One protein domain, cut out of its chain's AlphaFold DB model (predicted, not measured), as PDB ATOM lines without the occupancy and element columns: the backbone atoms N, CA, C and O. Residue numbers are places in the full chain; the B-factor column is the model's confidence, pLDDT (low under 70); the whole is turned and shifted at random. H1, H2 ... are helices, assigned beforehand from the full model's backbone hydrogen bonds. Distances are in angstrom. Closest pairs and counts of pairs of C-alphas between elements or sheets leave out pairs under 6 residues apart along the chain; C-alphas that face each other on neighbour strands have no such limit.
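Overview. This is residues 1 to 45 of the 45 residues of an uncharacterized protein of Azospira oryzae (strain ATCC BAA-33 / DSM 13638 / PS) (UniProt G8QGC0). Two long helices, H1 and H3, lie side by side and run opposite ways, with the short helix H2 in the turn that joins them at one end. The two ends of the chain come near each other at the other end. The 45 printed residues hold three named helices, in the order H1, H2, H3, and no named strand; the class is all helix. The whole is only just compact, close to loose, with a radius of gyration of the C-alphas of 11.1 A, and spans 33 by 17 by 12 A.

Along the chain. H1, residues 2 to 18, begins at C-alpha 2 (182.169, 135.877, 96.777) and is 24.6 A long from first to last C-alpha. H2, residues 21 to 24, is 5.2 A long. H3, residues 29 to 44, is 23.2 A long, has a kink of 27 degrees near residue 37, and ends at C-alpha 44 (173.459, 132.958, 91.030).

Arrangement. H1 and H3 touch at a shallow tilt of 23 degrees, opposite ways; their closest C-alphas, those of Phe 3 and Ala 41, are 7.0 A apart. H2 is close to H1 but not clearly touching, with the C-alphas of Leu 16 and Leu 22 closest at 5.9 A. H2 and H3 are only just apart, at 8.1 A between their closest C-alphas. Every O i to N i+4 pair is within hydrogen-bond range in H1, and 10 of 12 in H3; H2 is too short for such a pair.

Size, cuts and confidence. The C-alphas farthest apart, those of Arg 24 and Tyr 44, are 33.1 A apart. The printed part has no cut, and both links are tight. Mean pLDDT of the printed part is 88.4; residue 1 is under 70.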
ATOM      1  N   MET A   1     184.838 133.756  94.111       68.81
ATOM      2  CA  MET A   1     185.330 134.052  95.483       68.81
ATOM      3  C   MET A   1     184.227 134.542  96.421       68.81
ATOM      4  O   MET A   1     184.243 134.154  97.581       68.81
ATOM      5  N   LEU A   2     183.257 135.336  95.948       80.31
ATOM      6  CA  LEU A   2     182.169 135.877  96.777       80.31
ATOM      7  C   LEU A   2     181.257 134.790  97.393       80.31
ATOM      8  O   LEU A   2     180.828 134.936  98.533       80.31
ATOM      9  N   PHE A   3     181.070 133.654  96.714       82.69
ATOM     10  CA  PHE A   3     180.369 132.484  97.262       82.69
ATOM     11  C   PHE A   3     181.055 131.900  98.512       82.69
ATOM     12  O   PHE A   3     180.406 131.574  99.503       82.69
ATOM     13  N   ALA A   4     182.391 131.839  98.511       87.69
ATOM     14  CA  ALA A   4     183.153 131.387  99.675       87.69
ATOM     15  C   ALA A   4     183.034 132.375 100.847       87.69
ATOM     16  O   ALA A   4     182.890 131.955 101.993       87.69
ATOM     17  N   LEU A   5     183.030 133.684 100.564       90.00
ATOM     18  CA  LEU A   5     182.812 134.714 101.583       90.00
ATOM     19  C   LEU A   5     181.422 134.587 102.221       90.00
ATOM     20  O   LEU A   5     181.298 134.681 103.440       90.00
ATOM     21  N   PHE A   6     180.396 134.311 101.410       90.31
ATOM     22  CA  PHE A   6     179.044 134.054 101.897       90.31
ATOM     23  C   PHE A   6     179.013 132.867 102.872       90.31
ATOM     24  O   PHE A   6     178.440 132.980 103.953       90.31
ATOM     25  N   TYR A   7     179.711 131.772 102.556       90.00
ATOM     26  CA  TYR A   7     179.840 130.623 103.462       90.00
ATOM     27  C   TYR A   7     180.550 130.962 104.778       90.00
ATOM     28  O   TYR A   7     180.098 130.541 105.840       90.00
ATOM     29  N   VAL A   8     181.631 131.745 104.736       94.31
ATOM     30  CA  VAL A   8     182.343 132.173 105.953       94.31
ATOM     31  C   VAL A   8     181.426 132.999 106.858       94.31
ATOM     32  O   VAL A   8     181.365 132.751 108.064       94.31
ATOM     33  N   ILE A   9     180.670 133.937 106.280       92.19
ATOM     34  CA  ILE A   9     179.689 134.743 107.020       92.19
ATOM     35  C   ILE A   9     178.589 133.846 107.589       92.19
ATOM     36  O   ILE A   9     178.225 133.995 108.755       92.19
ATOM     37  N   ALA A  10     178.096 132.884 106.808       91.94
ATOM     38  CA  ALA A  10     177.057 131.969 107.255       91.94
ATOM     39  C   ALA A  10     177.491 131.134 108.461       91.94
ATOM     40  O   ALA A  10     176.765 131.045 109.451       91.94
ATOM     41  N   ILE A  11     178.704 130.585 108.413       93.19
ATOM     42  CA  ILE A  11     179.287 129.829 109.522       93.19
ATOM     43  C   ILE A  11     179.420 130.721 110.760       93.19
ATOM     44  O   ILE A  11     179.013 130.313 111.846       93.19
ATOM     45  N   ALA A  12     179.923 131.950 110.612       92.94
ATOM     46  CA  ALA A  12     180.045 132.882 111.731       92.94
ATOM     47  C   ALA A  12     178.682 133.196 112.370       92.94
ATOM     48  O   ALA A  12     178.545 133.112 113.589       92.94
ATOM     49  N   VAL A  13     177.655 133.492 111.566       90.81
ATOM     50  CA  VAL A  13     176.293 133.767 112.059       90.81
ATOM     51  C   VAL A  13     175.711 132.557 112.790       90.81
ATOM     52  O   VAL A  13     175.127 132.727 113.860       90.81
ATOM     53  N   LEU A  14     175.915 131.339 112.281       91.00
ATOM     54  CA  LEU A  14     175.480 130.113 112.955       91.00
ATOM     55  C   LEU A  14     176.198 129.919 114.297       91.00
ATOM     56  O   LEU A  14     175.551 129.625 115.300       91.00
ATOM     57  N   VAL A  15     177.510 130.156 114.360       93.56
ATOM     58  CA  VAL A  15     178.271 130.106 115.620       93.56
ATOM     59  C   VAL A  15     177.764 131.157 116.619       93.56
ATOM     60  O   VAL A  15     177.551 130.846 117.795       93.56
ATOM     61  N   LEU A  16     177.502 132.393 116.176       89.88
ATOM     62  CA  LEU A  16     176.923 133.441 117.029       89.88
ATOM     63  C   LEU A  16     175.494 133.110 117.493       89.88
ATOM     64  O   LEU A  16     175.089 133.513 118.588       89.88
ATOM     65  N   HIS A  17     174.731 132.379 116.683       87.88
ATOM     66  CA  HIS A  17     173.403 131.905 117.049       87.88
ATOM     67  C   HIS A  17     173.477 130.849 118.159       87.88
ATOM     68  O   HIS A  17     172.879 131.040 119.216       87.88
ATOM     69  N   PHE A  18     174.292 129.801 117.987       88.06
ATOM     70  CA  PHE A  18     174.430 128.732 118.986       88.06
ATOM     71  C   PHE A  18     175.066 129.194 120.307       88.06
ATOM     72  O   PHE A  18     174.775 128.638 121.361       88.06
ATOM     73  N   THR A  19     175.887 130.246 120.291       88.69
ATOM     74  CA  THR A  19     176.436 130.867 121.516       88.69
ATOM     75  C   THR A  19     175.438 131.791 122.239       88.69
ATOM     76  O   THR A  19     175.757 132.387 123.279       88.69
ATOM     77  N   GLY A  20     174.223 131.954 121.699       84.19
ATOM     78  CA  GLY A  20     173.174 132.824 122.231       84.19
ATOM     79  C   GLY A  20     173.490 134.318 122.120       84.19
ATOM     80  O   GLY A  20     172.783 135.142 122.699       84.19
ATOM     81  N   PHE A  21     174.555 134.702 121.406       88.19
ATOM     82  CA  PHE A  21     174.919 136.107 121.218       88.19
ATOM     83  C   PHE A  21     173.850 136.844 120.409       88.19
ATOM     84  O   PHE A  21     173.482 137.968 120.754       88.19
ATOM     85  N   LEU A  22     173.320 136.184 119.375       83.31
ATOM     86  CA  LEU A  22     172.258 136.714 118.524       83.31
ATOM     87  C   LEU A  22     170.952 136.939 119.302       83.31
ATOM     88  O   LEU A  22     170.339 137.992 119.157       83.31
ATOM     89  N   ALA A  23     170.588 136.011 120.190       84.62
ATOM     90  CA  ALA A  23     169.437 136.139 121.087       84.62
ATOM     91  C   ALA A  23     169.583 137.337 122.035       84.62
ATOM     92  O   ALA A  23     168.677 138.158 122.166       84.62
ATOM     93  N   ARG A  24     170.770 137.496 122.641       88.31
ATOM     94  CA  ARG A  24     171.068 138.603 123.567       88.31
ATOM     95  C   ARG A  24     171.025 139.985 122.911       88.31
ATOM     96  O   ARG A  24     170.743 140.956 123.601       88.31
ATOM     97  N   HIS A  25     171.286 140.075 121.608       88.50
ATOM     98  CA  HIS A  25     171.247 141.333 120.852       88.50
ATOM     99  C   HIS A  25     169.951 141.520 120.049       88.50
ATOM    100  O   HIS A  25     169.861 142.461 119.266       88.50
ATOM    101  N   ASN A  26     168.948 140.647 120.222       85.12
ATOM    102  CA  ASN A  26     167.698 140.673 119.451       85.12
ATOM    103  C   ASN A  26     167.927 140.573 117.922       85.12
ATOM    104  O   ASN A  26     167.215 141.169 117.114       85.12
ATOM    105  N   LEU A  27     168.963 139.831 117.524       90.19
ATOM    106  CA  LEU A  27     169.434 139.664 116.149       90.19
ATOM    107  C   LEU A  27     169.110 138.280 115.569       90.19
ATOM    108  O   LEU A  27     169.589 137.949 114.493       90.19
ATOM    109  N   GLU A  28     168.304 137.450 116.233       87.00
ATOM    110  CA  GLU A  28     167.977 136.094 115.743       87.00
ATOM    111  C   GLU A  28     167.370 136.076 114.337       87.00
ATOM    112  O   GLU A  28     167.588 135.135 113.574       87.00
ATOM    113  N   TRP A  29     166.693 137.158 113.953       87.50
ATOM    114  CA  TRP A  29     166.152 137.349 112.611       87.50
ATOM    115  C   TRP A  29     167.222 137.294 111.504       87.50
ATOM    116  O   TRP A  29     166.893 136.937 110.373       87.50
ATOM    117  N   LEU A  30     168.503 137.561 111.809       87.06
ATOM    118  CA  LEU A  30     169.607 137.389 110.855       87.06
ATOM    119  C   LEU A  30     169.724 135.949 110.362       87.06
ATOM    120  O   LEU A  30     170.064 135.754 109.202       87.06
ATOM    121  N   VAL A  31     169.412 134.948 111.191       90.00
ATOM    122  CA  VAL A  31     169.448 133.538 110.767       90.00
ATOM    123  C   VAL A  31     168.406 133.282 109.683       90.00
ATOM    124  O   VAL A  31     168.707 132.635 108.685       90.00
ATOM    125  N   LEU A  32     167.204 133.841 109.840       90.19
ATOM    126  CA  LEU A  32     166.122 133.698 108.865       90.19
ATOM    127  C   LEU A  32     166.455 134.406 107.547       90.19
ATOM    128  O   LEU A  32     166.266 133.834 106.474       90.19
ATOM    129  N   VAL A  33     166.999 135.625 107.618       92.44
ATOM    130  CA  VAL A  33     167.431 136.377 106.427       92.44
ATOM    131  C   VAL A  33     168.555 135.650 105.701       92.44
ATOM    132  O   VAL A  33     168.517 135.515 104.481       92.44
ATOM    133  N   LEU A  34     169.535 135.142 106.445       91.25
ATOM    134  CA  LEU A  34     170.655 134.406 105.883       91.25
ATOM    135  C   LEU A  34     170.198 133.078 105.252       91.25
ATOM    136  O   LEU A  34     170.661 132.727 104.168       91.25
ATOM    137  N   ALA A  35     169.243 132.382 105.875       91.19
ATOM    138  CA  ALA A  35     168.628 131.179 105.319       91.19
ATOM    139  C   ALA A  35     167.876 131.472 104.012       91.19
ATOM    140  O   ALA A  35     168.033 130.738 103.040       91.19
ATOM    141  N   ALA A  36     167.118 132.569 103.942       93.06
ATOM    142  CA  ALA A  36     166.457 132.988 102.707       93.06
ATOM    143  C   ALA A  36     167.468 133.401 101.621       93.06
ATOM    144  O   ALA A  36     167.272 133.089 100.449       93.06
ATOM    145  N   ALA A  37     168.566 134.056 102.006       90.50
ATOM    146  CA  ALA A  37     169.625 134.486 101.096       90.50
ATOM    147  C   ALA A  37     170.476 133.323 100.557       90.50
ATOM    148  O   ALA A  37     171.081 133.466  99.495       90.50
ATOM    149  N   VAL A  38     170.491 132.165 101.231       91.00
ATOM    150  CA  VAL A  38     171.231 130.977 100.772       91.00
ATOM    151  C   VAL A  38     170.749 130.518  99.394       91.00
ATOM    152  O   VAL A  38     171.556 130.136  98.556       91.00
ATOM    153  N   PHE A  39     169.441 130.601  99.129       90.12
ATOM    154  CA  PHE A  39     168.843 130.136  97.878       90.12
ATOM    155  C   PHE A  39     169.342 130.928  96.661       90.12
ATOM    156  O   PHE A  39     169.913 130.315  95.756       90.12
ATOM    157  N   PRO A  40     169.208 132.269  96.607       90.12
ATOM    158  CA  PRO A  40     169.775 133.038  95.509       90.12
ATOM    159  C   PRO A  40     171.308 132.978  95.490       90.12
ATOM    160  O   PRO A  40     171.884 132.976  94.407       90.12
ATOM    161  N   ALA A  41     171.976 132.870  96.645       87.88
ATOM    162  CA  ALA A  41     173.431 132.731  96.691       87.88
ATOM    163  C   ALA A  41     173.927 131.418  96.060       87.88
ATOM    164  O   ALA A  41     174.992 131.411  95.465       87.88
ATOM    165  N   VAL A  42     173.176 130.318  96.154       87.44
ATOM    166  CA  VAL A  42     173.525 129.045  95.494       87.44
ATOM    167  C   VAL A  42     173.184 129.056  94.004       87.44
ATOM    168  O   VAL A  42     173.868 128.410  93.216       87.44
ATOM    169  N   ILE A  43     172.126 129.764  93.604       90.06
ATOM    170  CA  ILE A  43     171.661 129.770  92.208       90.06
ATOM    171  C   ILE A  43     172.498 130.708  91.327       90.06
ATOM    172  O   ILE A  43     172.741 130.388  90.166       90.06
ATOM    173  N   TYR A  44     172.909 131.867  91.847       85.94
ATOM    174  CA  TYR A  44     173.459 132.958  91.030       85.94
ATOM    175  C   TYR A  44     174.943 133.275  91.277       85.94
ATOM    176  O   TYR A  44     175.475 134.166  90.612       85.94
ATOM    177  N   LEU A  45     175.602 132.611  92.231       79.81
ATOM    178  CA  LEU A  45     176.909 133.003  92.774       79.81
ATOM    179  C   LEU A  45     177.920 131.850  92.739       79.81
ATOM    180  O   LEU A  45     179.116 132.143  92.494       79.81
TER     181      LEU A  45